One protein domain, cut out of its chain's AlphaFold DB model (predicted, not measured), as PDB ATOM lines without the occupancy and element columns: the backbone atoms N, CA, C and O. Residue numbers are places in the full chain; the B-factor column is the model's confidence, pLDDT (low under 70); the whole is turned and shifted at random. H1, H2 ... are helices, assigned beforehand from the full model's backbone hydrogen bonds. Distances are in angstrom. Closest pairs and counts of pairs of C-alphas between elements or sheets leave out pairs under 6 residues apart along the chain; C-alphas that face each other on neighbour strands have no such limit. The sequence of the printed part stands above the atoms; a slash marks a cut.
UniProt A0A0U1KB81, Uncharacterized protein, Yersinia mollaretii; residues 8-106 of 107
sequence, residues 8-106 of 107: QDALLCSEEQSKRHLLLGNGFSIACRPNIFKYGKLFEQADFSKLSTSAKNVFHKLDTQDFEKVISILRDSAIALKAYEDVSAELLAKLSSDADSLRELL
ATOM      1  N   GLN A   8     -23.701  23.649-115.125       92.12
ATOM      2  CA  GLN A   8     -22.445  23.269-114.482       92.12
ATOM      3  C   GLN A   8     -22.230  24.015-113.161       92.12
ATOM      4  O   GLN A   8     -21.852  23.397-112.169       92.12
ATOM      5  N   ASP A   9     -22.528  25.317-113.121       92.44
ATOM      6  CA  ASP A   9     -22.435  26.100-111.884       92.44
ATOM      7  C   ASP A   9     -23.403  25.568-110.820       92.44
ATOM      8  O   ASP A   9     -23.041  25.447-109.654       92.44
ATOM      9  N   ALA A  10     -24.625  25.200-111.220       90.25
ATOM     10  CA  ALA A  10     -25.609  24.615-110.314       90.25
ATOM     11  C   ALA A  10     -25.155  23.250-109.764       90.25
ATOM     12  O   ALA A  10     -25.372  22.965-108.585       90.25
ATOM     13  N   LEU A  11     -24.495  22.424-110.586       91.25
ATOM     14  CA  LEU A  11     -23.912  21.156-110.142       91.25
ATOM     15  C   LEU A  11     -22.810  21.374-109.103       91.25
ATOM     16  O   LEU A  11     -22.855  20.722-108.058       91.25
ATOM     17  N   LEU A  12     -21.889  22.308-109.354       93.56
ATOM     18  CA  LEU A  12     -20.820  22.661-108.414       93.56
ATOM     19  C   LEU A  12     -21.396  23.200-107.099       93.56
ATOM     20  O   LEU A  12     -21.037  22.725-106.029       93.56
ATOM     21  N   CYS A  13     -22.376  24.110-107.156       89.81
ATOM     22  CA  CYS A  13     -23.055  24.609-105.955       89.81
ATOM     23  C   CYS A  13     -23.740  23.498-105.137       89.81
ATOM     24  O   CYS A  13     -23.932  23.649-103.933       89.81
ATOM     25  N   SER A  14     -24.127  22.390-105.771       90.94
ATOM     26  CA  SER A  14     -24.771  21.259-105.096       90.94
ATOM     27  C   SER A  14     -23.793  20.242-104.488       90.94
ATOM     28  O   SER A  14     -24.249  19.282-103.869       90.94
ATOM     29  N   GLU A  15     -22.474  20.404-104.654       92.56
ATOM     30  CA  GLU A  15     -21.458  19.467-104.136       92.56
ATOM     31  C   GLU A  15     -21.412  19.387-102.615       92.56
ATOM     32  O   GLU A  15     -21.200  18.308-102.070       92.56
ATOM     33  N   GLU A  16     -21.675  20.499-101.936       89.50
ATOM     34  CA  GLU A  16     -21.668  20.572-100.471       89.50
ATOM     35  C   GLU A  16     -22.892  19.893 -99.833       89.50
ATOM     36  O   GLU A  16     -22.960  19.730 -98.615       89.50
ATOM     37  N   GLN A  17     -23.878  19.492-100.639       90.12
ATOM     38  CA  GLN A  17     -25.101  18.867-100.157       90.12
ATOM     39  C   GLN A  17     -24.934  17.349-100.076       90.12
ATOM     40  O   GLN A  17     -24.560  16.692-101.045       90.12
ATOM     41  N   SER A  18     -25.308  16.766 -98.935       90.12
ATOM     42  CA  SER A  18     -25.242  15.314 -98.705       90.12
ATOM     43  C   SER A  18     -26.123  14.502 -99.663       90.12
ATOM     44  O   SER A  18     -25.874  13.318 -99.889       90.12
ATOM     45  N   LYS A  19     -27.154  15.131-100.244       90.44
ATOM     46  CA  LYS A  19     -28.047  14.536-101.238       90.44
ATOM     47  C   LYS A  19     -28.439  15.571-102.286       90.44
ATOM     48  O   LYS A  19     -28.924  16.652-101.961       90.44
ATOM     49  N   ARG A  20     -28.272  15.213-103.559       88.69
ATOM     50  CA  ARG A  20     -28.700  16.047-104.686       88.69
ATOM     51  C   ARG A  20     -30.147  15.737-105.046       88.69
ATOM     52  O   ARG A  20     -30.515  14.577-105.229       88.69
ATOM     53  N   HIS A  21     -30.948  16.785-105.171       84.31
ATOM     54  CA  HIS A  21     -32.331  16.708-105.619       84.31
ATOM     55  C   HIS A  21     -32.451  17.416-106.965       84.31
ATOM     56  O   HIS A  21     -32.069  18.577-107.095       84.31
ATOM     57  N   LEU A  22     -32.977  16.711-107.965       82.25
ATOM     58  CA  LEU A  22     -33.260  17.274-109.280       82.25
ATOM     59  C   LEU A  22     -34.761  17.542-109.381       82.25
ATOM     60  O   LEU A  22     -35.560  16.609-109.327       82.25
ATOM     61  N   LEU A  23     -35.138  18.810-109.533       75.44
ATOM     62  CA  LEU A  23     -36.514  19.179-109.841       75.44
ATOM     63  C   LEU A  23     -36.692  19.187-111.361       75.44
ATOM     64  O   LEU A  23     -36.178  20.066-112.051       75.44
ATOM     65  N   LEU A  24     -37.422  18.201-111.876       68.44
ATOM     66  CA  LEU A  24     -37.794  18.123-113.286       68.44
ATOM     67  C   LEU A  24     -39.179  18.750-113.464       68.44
ATOM     68  O   LEU A  24     -40.186  18.187-113.045       68.44
ATOM     69  N   GLY A  25     -39.225  19.947-114.045       61.94
ATOM     70  CA  GLY A  25     -40.473  20.645-114.340       61.94
ATOM     71  C   GLY A  25     -40.834  20.537-115.817       61.94
ATOM     72  O   GLY A  25     -40.296  21.286-116.628       61.94
ATOM     73  N   ASN A  26     -41.793  19.677-116.165       62.62
ATOM     74  CA  ASN A  26     -42.266  19.534-117.552       62.62
ATOM     75  C   ASN A  26     -42.901  20.835-118.097       62.62
ATOM     76  O   ASN A  26     -42.807  21.125-119.286       62.62
ATOM     77  N   GLY A  27     -43.487  21.669-117.225       57.66
ATOM     78  CA  GLY A  27     -44.104  22.948-117.603       57.66
ATOM     79  C   GLY A  27     -43.125  24.113-117.800       57.66
ATOM     80  O   GLY A  27     -43.458  25.091-118.470       57.66
ATOM     81  N   PHE A  28     -41.900  24.019-117.262       62.03
ATOM     82  CA  PHE A  28     -40.916  25.103-117.369       62.03
ATOM     83  C   PHE A  28     -40.468  25.313-118.818       62.03
ATOM     84  O   PHE A  28     -40.300  26.445-119.262       62.03
ATOM     85  N   SER A  29     -40.350  24.229-119.584       60.22
ATOM     86  CA  SER A  29     -39.969  24.259-120.997       60.22
ATOM     87  C   SER A  29     -40.981  25.008-121.874       60.22
ATOM     88  O   SER A  29     -40.575  25.765-122.757       60.22
ATOM     89  N   ILE A  30     -42.282  24.883-121.583       61.12
ATOM     90  CA  ILE A  30     -43.355  25.615-122.279       61.12
ATOM     91  C   ILE A  30     -43.286  27.110-121.942       61.12
ATOM     92  O   ILE A  30     -43.282  27.943-122.847       61.12
ATOM     93  N   ALA A  31     -43.157  27.457-120.657       60.06
ATOM     94  CA  ALA A  31     -43.074  28.852-120.216       60.06
ATOM     95  C   ALA A  31     -41.778  29.556-120.677       60.06
ATOM     96  O   ALA A  31     -41.787  30.745-120.983       60.06
ATOM     97  N   CYS A  32     -40.659  28.829-120.751       59.06
ATOM     98  CA  CYS A  32     -39.339  29.368-121.095       59.06
ATOM     99  C   CYS A  32     -39.075  29.416-122.614       59.06
ATOM    100  O   CYS A  32     -38.342  30.287-123.106       59.06
ATOM    101  N   ARG A  33     -39.641  28.474-123.382       63.09
ATOM    102  CA  ARG A  33     -39.458  28.355-124.839       63.09
ATOM    103  C   ARG A  33     -40.780  27.998-125.536       63.09
ATOM    104  O   ARG A  33     -40.877  26.940-126.167       63.09
ATOM    105  N   PRO A  34     -41.758  28.922-125.544       60.31
ATOM    106  CA  PRO A  34     -43.092  28.675-126.097       60.31
ATOM    107  C   PRO A  34     -43.094  28.414-127.607       60.31
ATOM    108  O   PRO A  34     -44.080  27.927-128.138       60.31
ATOM    109  N   ASN A  35     -42.006  28.725-128.322       58.38
ATOM    110  CA  ASN A  35     -41.878  28.459-129.758       58.38
ATOM    111  C   ASN A  35     -41.340  27.064-130.099       58.38
ATOM    112  O   ASN A  35     -41.536  26.617-131.226       58.38
ATOM    113  N   ILE A  36     -40.678  26.391-129.154       60.31
ATOM    114  CA  ILE A  36     -40.072  25.065-129.361       60.31
ATOM    115  C   ILE A  36     -40.988  23.981-128.782       60.31
ATOM    116  O   ILE A  36     -41.225  22.967-129.431       60.31
ATOM    117  N   PHE A  37     -41.568  24.234-127.607       56.75
ATOM    118  CA  PHE A  37     -42.505  23.337-126.929       56.75
ATOM    119  C   PHE A  37     -43.960  23.748-127.201       56.75
ATOM    120  O   PHE A  37     -44.733  23.995-126.279       56.75
ATOM    121  N   LYS A  38     -44.324  23.879-128.485       62.19
ATOM    122  CA  LYS A  38     -45.712  24.138-128.895       62.19
ATOM    123  C   LYS A  38     -46.509  22.840-128.882       62.19
ATOM    124  O   LYS A  38     -46.066  21.851-129.461       62.19
ATOM    125  N   TYR A  39     -47.728  22.895-128.345       62.97
ATOM    126  CA  TYR A  39     -48.730  21.826-128.455       62.97
ATOM    127  C   TYR A  39     -48.930  21.330-129.900       62.97
ATOM    128  O   TYR A  39     -49.208  20.155-130.116       62.97
ATOM    129  N   GLY A  40     -48.680  22.184-130.900       63.31
ATOM    130  CA  GLY A  40     -48.726  21.795-132.309       63.31
ATOM    131  C   GLY A  40     -47.790  20.656-132.704       63.31
ATOM    132  O   GLY A  40     -48.166  19.852-133.544       63.31
ATOM    133  N   LYS A  41     -46.626  20.502-132.058       68.25
ATOM    134  CA  LYS A  41     -45.719  19.370-132.326       68.25
ATOM    135  C   LYS A  41     -46.341  18.031-131.917       68.25
ATOM    136  O   LYS A  41     -46.217  17.062-132.655       68.25
ATOM    137  N   LEU A  42     -47.021  17.997-130.768       71.38
ATOM    138  CA  LEU A  42     -47.757  16.817-130.302       71.38
ATOM    139  C   LEU A  42     -48.925  16.516-131.241       71.38
ATOM    140  O   LEU A  42     -49.126  15.373-131.626       71.38
ATOM    141  N   PHE A  43     -49.646  17.553-131.674       75.38
ATOM    142  CA  PHE A  43     -50.748  17.404-132.621       75.38
ATOM    143  C   PHE A  43     -50.282  16.897-133.995       75.38
ATOM    144  O   PHE A  43     -50.940  16.057-134.589       75.38
ATOM    145  N   GLU A  44     -49.144  17.362-134.508       75.44
ATOM    146  CA  GLU A  44     -48.584  16.886-135.781       75.44
ATOM    147  C   GLU A  44     -48.079  15.437-135.710       75.44
ATOM    148  O   GLU A  44     -48.133  14.725-136.710       75.44
ATOM    149  N   GLN A  45     -47.575  15.005-134.549       75.44
ATOM    150  CA  GLN A  45     -47.017  13.663-134.347       75.44
ATOM    151  C   GLN A  45     -48.046  12.627-133.881       75.44
ATOM    152  O   GLN A  45     -47.783  11.430-133.986       75.44
ATOM    153  N   ALA A  46     -49.195  13.061-133.360       77.69
ATOM    154  CA  ALA A  46     -50.227  12.167-132.861       77.69
ATOM    155  C   ALA A  46     -50.836  11.318-133.989       77.69
ATOM    156  O   ALA A  46     -51.242  11.821-135.041       77.69
ATOM    157  N   ASP A  47     -50.951  10.014-133.741       79.50
ATOM    158  CA  ASP A  47     -51.616   9.091-134.652       79.50
ATOM    159  C   ASP A  47     -53.137   9.120-134.440       79.50
ATOM    160  O   ASP A  47     -53.698   8.438-133.582       79.50
ATOM    161  N   PHE A  48     -53.820   9.914-135.264       80.50
ATOM    162  CA  PHE A  48     -55.281  10.009-135.261       80.50
ATOM    163  C   PHE A  48     -55.984   8.827-135.941       80.50
ATOM    164  O   PHE A  48     -57.212   8.821-135.980       80.50
ATOM    165  N   SER A  49     -55.268   7.834-136.485       78.12
ATOM    166  CA  SER A  49     -55.900   6.703-137.185       78.12
ATOM    167  C   SER A  49     -56.803   5.861-136.278       78.12
ATOM    168  O   SER A  49     -57.755   5.245-136.754       78.12
ATOM    169  N   LYS A  50     -56.530   5.869-134.968       74.44
ATOM    170  CA  LYS A  50     -57.304   5.157-133.942       74.44
ATOM    171  C   LYS A  50     -58.394   6.010-133.290       74.44
ATOM    172  O   LYS A  50     -59.201   5.479-132.534       74.44
ATOM    173  N   LEU A  51     -58.419   7.316-133.562       79.56
ATOM    174  CA  LEU A  51     -59.402   8.242-133.002       79.56
ATOM    175  C   LEU A  51     -60.623   8.368-133.904       79.56
ATOM    176  O   LEU A  51     -60.556   8.216-135.124       79.56
ATOM    177  N   SER A  52     -61.753   8.732-133.303       81.81
ATOM    178  CA  SER A  52     -62.926   9.085-134.088       81.81
ATOM    179  C   SER A  52     -62.674  10.363-134.904       81.81
ATOM    180  O   SER A  52     -62.036  11.319-134.453       81.81
ATOM    181  N   THR A  53     -63.247  10.431-136.109       86.50
ATOM    182  CA  THR A  53     -63.235  11.658-136.928       86.50
ATOM    183  C   THR A  53     -63.854  12.841-136.175       86.50
ATOM    184  O   THR A  53     -63.469  13.992-136.379       86.50
ATOM    185  N   SER A  54     -64.806  12.559-135.278       88.62
ATOM    186  CA  SER A  54     -65.461  13.552-134.429       88.62
ATOM    187  C   SER A  54     -64.463  14.221-133.482       88.62
ATOM    188  O   SER A  54     -64.404  15.447-133.476       88.62
ATOM    189  N   ALA A  55     -63.624  13.449-132.780       87.25
ATOM    190  CA  ALA A  55     -62.601  13.977-131.875       87.25
ATOM    191  C   ALA A  55     -61.635  14.935-132.589       87.25
ATOM    192  O   ALA A  55     -61.412  16.054-132.128       87.25
ATOM    193  N   LYS A  56     -61.130  14.552-133.772       88.62
ATOM    194  CA  LYS A  56     -60.255  15.420-134.583       88.62
ATOM    195  C   LYS A  56     -60.957  16.711-135.019       88.62
ATOM    196  O   LYS A  56     -60.361  17.785-134.999       88.62
ATOM    197  N   ASN A  57     -62.237  16.626-135.378       91.31
ATOM    198  CA  ASN A  57     -63.015  17.798-135.774       91.31
ATOM    199  C   ASN A  57     -63.220  18.800-134.630       91.31
ATOM    200  O   ASN A  57     -63.347  19.990-134.908       91.31
ATOM    201  N   VAL A  58     -63.216  18.366-133.364       93.12
ATOM    202  CA  VAL A  58     -63.334  19.281-132.215       93.12
ATOM    203  C   VAL A  58     -62.149  20.247-132.145       93.12
ATOM    204  O   VAL A  58     -62.368  21.444-131.969       93.12
ATOM    205  N   PHE A  59     -60.919  19.780-132.391       91.50
ATOM    206  CA  PHE A  59     -59.734  20.648-132.482       91.50
ATOM    207  C   PHE A  59     -59.907  21.740-133.544       91.50
ATOM    208  O   PHE A  59     -59.685  22.921-133.275       91.50
ATOM    209  N   HIS A  60     -60.389  21.357-134.732       91.38
ATOM    210  CA  HIS A  60     -60.661  22.299-135.819       91.38
ATOM    211  C   HIS A  60     -61.784  23.288-135.483       91.38
ATOM    212  O   HIS A  60     -61.695  24.458-135.838       91.38
ATOM    213  N   LYS A  61     -62.847  22.842-134.802       94.44
ATOM    214  CA  LYS A  61     -63.976  23.707-134.421       94.44
ATOM    215  C   LYS A  61     -63.631  24.693-133.310       94.44
ATOM    216  O   LYS A  61     -64.214  25.770-133.274       94.44
ATOM    217  N   LEU A  62     -62.709  24.329-132.427       92.44
ATOM    218  CA  LEU A  62     -62.251  25.169-131.320       92.44
ATOM    219  C   LEU A  62     -61.018  26.014-131.660       92.44
ATOM    220  O   LEU A  62     -60.528  26.720-130.775       92.44
ATOM    221  N   ASP A  63     -60.518  25.909-132.895       91.50
ATOM    222  CA  ASP A  63     -59.291  26.551-133.378       91.50
ATOM    223  C   ASP A  63     -58.122  26.376-132.392       91.50
ATOM    224  O   ASP A  63     -57.522  27.324-131.882       91.50
ATOM    225  N   THR A  64     -57.861  25.122-132.015       87.62
ATOM    226  CA  THR A  64     -56.850  24.800-131.009       87.62
ATOM    227  C   THR A  64     -56.153  23.478-131.296       87.62
ATOM    228  O   THR A  64     -56.706  22.590-131.936       87.62
ATOM    229  N   GLN A  65     -54.929  23.350-130.791       86.88
ATOM    230  CA  GLN A  65     -54.131  22.118-130.786       86.88
ATOM    231  C   GLN A  65     -53.843  21.645-129.352       86.88
ATOM    232  O   GLN A  65     -53.043  20.739-129.138       86.88
ATOM    233  N   ASP A  66     -54.463  22.287-128.359       86.44
ATOM    234  CA  ASP A  66     -54.308  21.949-126.951       86.44
ATOM    235  C   ASP A  66     -55.189  20.740-126.611       86.44
ATOM    236  O   ASP A  66     -56.417  20.837-126.540       86.44
ATOM    237  N   PHE A  67     -54.546  19.588-126.424       88.06
ATOM    238  CA  PHE A  67     -55.222  18.343-126.075       88.06
ATOM    239  C   PHE A  67     -55.944  18.438-124.734       88.06
ATOM    240  O   PHE A  67     -57.080  17.986-124.646       88.06
ATOM    241  N   GLU A  68     -55.341  19.049-123.711       89.25
ATOM    242  CA  GLU A  68     -55.953  19.145-122.379       89.25
ATOM    243  C   GLU A  68     -57.233  19.980-122.438       89.25
ATOM    244  O   GLU A  68     -58.266  19.597-121.883       89.25
ATOM    245  N   LYS A  69     -57.204  21.079-123.205       91.06
ATOM    246  CA  LYS A  69     -58.399  21.888-123.462       91.06
ATOM    247  C   LYS A  69     -59.501  21.067-124.138       91.06
ATOM    248  O   LYS A  69     -60.649  21.123-123.701       91.06
ATOM    249  N   VAL A  70     -59.178  20.310-125.190       93.44
ATOM    250  CA  VAL A  70     -60.171  19.494-125.912       93.44
ATOM    251  C   VAL A  70     -60.713  18.355-125.042       93.44
ATOM    252  O   VAL A  70     -61.926  18.153-125.009       93.44
ATOM    253  N   ILE A  71     -59.855  17.657-124.293       93.62
ATOM    254  CA  ILE A  71     -60.242  16.588-123.358       93.62
ATOM    255  C   ILE A  71     -61.203  17.126-122.293       93.62
ATOM    256  O   ILE A  71     -62.244  16.510-122.048       93.62
ATOM    257  N   SER A  72     -60.890  18.279-121.685       95.31
ATOM    258  CA  SER A  72     -61.774  18.916-120.699       95.31
ATOM    259  C   SER A  72     -63.127  19.237-121.319       95.31
ATOM    260  O   SER A  72     -64.150  18.822-120.790       95.31
ATOM    261  N   ILE A  73     -63.144  19.882-122.489       96.25
ATOM    262  CA  ILE A  73     -64.389  20.268-123.162       96.25
ATOM    263  C   ILE A  73     -65.259  19.052-123.485       96.25
ATOM    264  O   ILE A  73     -66.470  19.118-123.290       96.25
ATOM    265  N   LEU A  74     -64.683  17.942-123.953       95.56
ATOM    266  CA  LEU A  74     -65.440  16.717-124.234       95.56
ATOM    267  C   LEU A  74     -66.086  16.140-122.965       95.56
ATOM    268  O   LEU A  74     -67.269  15.790-122.983       95.56
ATOM    269  N   ARG A  75     -65.340  16.090-121.854       95.81
ATOM    270  CA  ARG A  75     -65.848  15.613-120.558       95.81
ATOM    271  C   ARG A  75     -66.919  16.537-119.989       95.81
ATOM    272  O   ARG A  75     -67.992  16.066-119.616       95.81
ATOM    273  N   ASP A  76     -66.658  17.838-119.986       96.00
ATOM    274  CA  ASP A  76     -67.582  18.854-119.486       96.00
ATOM    275  C   ASP A  76     -68.862  18.885-120.326       96.00
ATOM    276  O   ASP A  76     -69.958  18.973-119.780       96.00
ATOM    277  N   SER A  77     -68.750  18.708-121.646       95.25
ATOM    278  CA  SER A  77     -69.908  18.588-122.539       95.25
ATOM    279  C   SER A  77     -70.727  17.340-122.234       95.25
ATOM    280  O   SER A  77     -71.949  17.421-122.181       95.25
ATOM    281  N   ALA A  78     -70.092  16.189-121.988       94.88
ATOM    282  CA  ALA A  78     -70.807  14.977-121.595       94.88
ATOM    283  C   ALA A  78     -71.531  15.149-120.246       94.88
ATOM    284  O   ALA A  78     -72.639  14.647-120.074       94.88
ATOM    285  N   ILE A  79     -70.937  15.871-119.290       94.50
ATOM    286  CA  ILE A  79     -71.580  16.205-118.010       94.50
ATOM    287  C   ILE A  79     -72.755  17.163-118.231       94.50
ATOM    288  O   ILE A  79     -73.845  16.909-117.727       94.50
ATOM    289  N   ALA A  80     -72.554  18.229-119.005       94.75
ATOM    290  CA  ALA A  80     -73.585  19.220-119.286       94.75
ATOM    291  C   ALA A  80     -74.776  18.597-120.020       94.75
ATOM    292  O   ALA A  80     -75.915  18.809-119.623       94.75
ATOM    293  N   LEU A  81     -74.521  17.779-121.043       94.81
ATOM    294  CA  LEU A  81     -75.558  17.115-121.832       94.81
ATOM    295  C   LEU A  81     -76.376  16.108-121.013       94.81
ATOM    296  O   LEU A  81     -77.560  15.955-121.281       94.81
ATOM    297  N   LYS A  82     -75.807  15.479-119.974       91.69
ATOM    298  CA  LYS A  82     -76.570  14.613-119.051       91.69
ATOM    299  C   LYS A  82     -77.675  15.349-118.291       91.69
ATOM    300  O   LYS A  82     -78.572  14.692-117.776       91.69
ATOM    301  N   ALA A  83     -77.595  16.675-118.176       93.44
ATOM    302  CA  ALA A  83     -78.622  17.480-117.520       93.44
ATOM    303  C   ALA A  83     -79.819  17.804-118.435       93.44
ATOM    304  O   ALA A  83     -80.808  18.346-117.950       93.44
ATOM    305  N   TYR A  84     -79.734  17.499-119.735       92.38
ATOM    306  CA  TYR A  84     -80.810  17.717-120.699       92.38
ATOM    307  C   TYR A  84     -81.575  16.413-120.957       92.38
ATOM    308  O   TYR A  84     -80.992  15.327-120.976       92.38
ATOM    309  N   GLU A  85     -82.882  16.530-121.178       83.56
ATOM    310  CA  GLU A  85     -83.733  15.417-121.609       83.56
ATOM    311  C   GLU A  85     -83.414  15.038-123.075       83.56
ATOM    312  O   GLU A  85     -82.899  15.855-123.841       83.56
ATOM    313  N   ASP A  86     -83.670  13.782-123.460       85.75
ATOM    314  CA  ASP A  86     -83.517  13.246-124.829       85.75
ATOM    315  C   ASP A  86     -82.096  13.182-125.432       85.75
ATOM    316  O   ASP A  86     -81.925  13.006-126.643       85.75
ATOM    317  N   VAL A  87     -81.043  13.241-124.616       91.19
ATOM    318  CA  VAL A  87     -79.676  12.984-125.102       91.19
ATOM    319  C   VAL A  87     -79.405  11.482-125.203       91.19
ATOM    320  O   VAL A  87     -79.604  10.728-124.249       91.19
ATOM    321  N   SER A  88     -78.882  11.028-126.347       93.06
ATOM    322  CA  SER A  88     -78.551   9.611-126.526       93.06
ATOM    323  C   SER A  88     -77.396   9.173-125.616       93.06
ATOM    324  O   SER A  88     -76.332   9.798-125.556       93.06
ATOM    325  N   ALA A  89     -77.580   8.042-124.930       90.94
ATOM    326  CA  ALA A  89     -76.541   7.442-124.090       90.94
ATOM    327  C   ALA A  89     -75.269   7.111-124.893       90.94
ATOM    328  O   ALA A  89     -74.154   7.236-124.389       90.94
ATOM    329  N   GLU A  90     -75.437   6.756-126.168       93.25
ATOM    330  CA  GLU A  90     -74.350   6.497-127.113       93.25
ATOM    331  C   GLU A  90     -73.499   7.747-127.376       93.25
ATOM    332  O   GLU A  90     -72.273   7.654-127.403       93.25
ATOM    333  N   LEU A  91     -74.119   8.927-127.516       92.94
ATOM    334  CA  LEU A  91     -73.389  10.184-127.694       92.94
ATOM    335  C   LEU A  91     -72.571  10.526-126.444       92.94
ATOM    336  O   LEU A  91     -71.401  10.885-126.555       92.94
ATOM    337  N   LEU A  92     -73.159  10.367-125.256       94.12
ATOM    338  CA  LEU A  92     -72.474  10.608-123.981       94.12
ATOM    339  C   LEU A  92     -71.280   9.662-123.777       94.12
ATOM    340  O   LEU A  92     -70.208  10.094-123.339       94.12
ATOM    341  N   ALA A  93     -71.455   8.384-124.121       93.56
ATOM    342  CA  ALA A  93     -70.390   7.389-124.080       93.56
ATOM    343  C   ALA A  93     -69.283   7.724-125.088       93.56
ATOM    344  O   ALA A  93     -68.105   7.672-124.741       93.56
ATOM    345  N   LYS A  94     -69.651   8.146-126.303       94.00
ATOM    346  CA  LYS A  94     -68.695   8.537-127.340       94.00
ATOM    347  C   LYS A  94     -67.858   9.750-126.936       94.00
ATOM    348  O   LYS A  94     -66.644   9.696-127.079       94.00
ATOM    349  N   LEU A  95     -68.471  10.795-126.372       94.56
ATOM    350  CA  LEU A  95     -67.742  11.971-125.870       94.56
ATOM    351  C   LEU A  95     -66.727  11.595-124.781       94.56
ATOM    352  O   LEU A  95     -65.592  12.065-124.807       94.56
ATOM    353  N   SER A  96     -67.128  10.726-123.850       93.88
ATOM    354  CA  SER A  96     -66.242  10.241-122.782       93.88
ATOM    355  C   SER A  96     -65.094   9.399-123.349       93.88
ATOM    356  O   SER A  96     -63.936   9.645-123.025       93.88
ATOM    357  N   SER A  97     -65.401   8.470-124.259       93.50
ATOM    358  CA  SER A  97     -64.408   7.609-124.908       93.50
ATOM    359  C   SER A  97     -63.411   8.404-125.749       93.50
ATOM    360  O   SER A  97     -62.219   8.127-125.684       93.50
ATOM    361  N   ASP A  98     -63.871   9.395-126.516       92.88
ATOM    362  CA  ASP A  98     -62.999  10.267-127.307       92.88
ATOM    363  C   ASP A  98     -62.026  11.037-126.396       92.88
ATOM    364  O   ASP A  98     -60.845  11.170-126.720       92.88
ATOM    365  N   ALA A  99     -62.492  11.507-125.233       93.12
ATOM    366  CA  ALA A  99     -61.648  12.183-124.249       93.12
ATOM    367  C   ALA A  99     -60.585  11.250-123.644       93.12
ATOM    368  O   ALA A  99     -59.439  11.662-123.456       93.12
ATOM    369  N   ASP A 100     -60.946  10.000-123.355       92.12
ATOM    370  CA  ASP A 100     -60.018   9.017-122.795       92.12
ATOM    371  C   ASP A 100     -58.977   8.568-123.830       92.12
ATOM    372  O   ASP A 100     -57.783   8.577-123.532       92.12
ATOM    373  N   SER A 101     -59.382   8.311-125.077       90.19
ATOM    374  CA  SER A 101     -58.449   8.001-126.169       90.19
ATOM    375  C   SER A 101     -57.479   9.153-126.461       90.19
ATOM    376  O   SER A 101     -56.303   8.921-126.736       90.19
ATOM    377  N   LEU A 102     -57.935  10.408-126.369       89.81
ATOM    378  CA  LEU A 102     -57.051  11.574-126.492       89.81
ATOM    379  C   LEU A 102     -56.047  11.671-125.341       89.81
ATOM    380  O   LEU A 102     -54.918  12.107-125.557       89.81
ATOM    381  N   ARG A 103     -56.437  11.262-124.131       87.56
ATOM    382  CA  ARG A 103     -55.542  11.227-122.972       87.56
ATOM    383  C   ARG A 103     -54.469  10.152-123.121       87.56
ATOM    384  O   ARG A 103     -53.324  10.412-122.775       87.56
ATOM    385  N   GLU A 104     -54.820   8.980-123.643       85.81
ATOM    386  CA  GLU A 104     -53.862   7.894-123.899       85.81
ATOM    387  C   GLU A 104     -52.805   8.275-124.943       85.81
ATOM    388  O   GLU A 104     -51.663   7.848-124.830       85.81
ATOM    389  N   LEU A 105     -53.144   9.127-125.914       80.88
ATOM    390  CA  LEU A 105     -52.192   9.633-126.911       80.88
ATOM    391  C   LEU A 105     -51.159  10.624-126.358       80.88
ATOM    392  O   LEU A 105     -50.174  10.906-127.038       80.88
ATOM    393  N   LEU A 106     -51.383  11.177-125.164       70.75
ATOM    394  CA  LEU A 106     -50.425  12.063-124.496       70.75
ATOM    395  C   LEU A 106     -49.371  11.306-123.670       70.75
ATOM    396  O   LEU A 106     -48.416  11.943-123.221       70.75
TER     397      LEU A 106
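Overview. This is residues 8 to 106 of the 107 residues of an uncharacterized protein of Yersinia mollaretii (UniProt A0A0U1KB81). H5 and H6 make a helical hairpin, two helices side by side, and short H4 crosses one side of it to complete a head. From this head a thin arm runs out through H3 and H2 and a long link to the small helix H1 at its far end, and the arm makes much of the length. The printed part has 99 residues with six named helices, H1 to H6 in chain order, and no named strand: all helix. It is extended, with a radius of gyration of the C-alphas of 19.8 A and spans of 67 by 27 by 21 A.

Arrangement. Start at H6, residues 89 to 104, which touches H5, residues 67 to 81, closest at the C-alphas of Ile 71 and Ala 99, 4.7 A apart. This hairpin runs opposite ways at a shallow tilt of 18 degrees. H4, residues 53 to 61, is close but not clearly touching H6, closest at the C-alphas of Ala 55 and Asp 98, 5.9 A, and about perpendicular to it at 76 degrees. H3, residues 39 to 45, is close but not clearly touching H5, with the C-alphas of Tyr 39 and Phe 67 closest at 7.7 A. H2, residues 26 to 32, and H1, residues 8 to 13, touch no helix. Every O i to N i+4 pair is within hydrogen-bond range in H1, H3, H5 and H6; H2 has 2 of 3 and H4 3 of 5.

Along the chain. Find C-alpha 89 at (-76.541, 7.442, -124.090); H6 runs 22.7 A to C-alpha 104 at (-53.862, 7.894, -123.899). H5 spans 20.8 A and H4 12.3 A. H1 begins at C-alpha 8, (-22.445, 23.269, -114.482).

Size, cuts and confidence. The C-alphas of Glu 16 and Asp 86 are the two farthest apart, 66.9 A. The printed part has no cut. The link from H1 to H2 is long, with 12 residues. Residues 24 to 41 have pLDDT under 70.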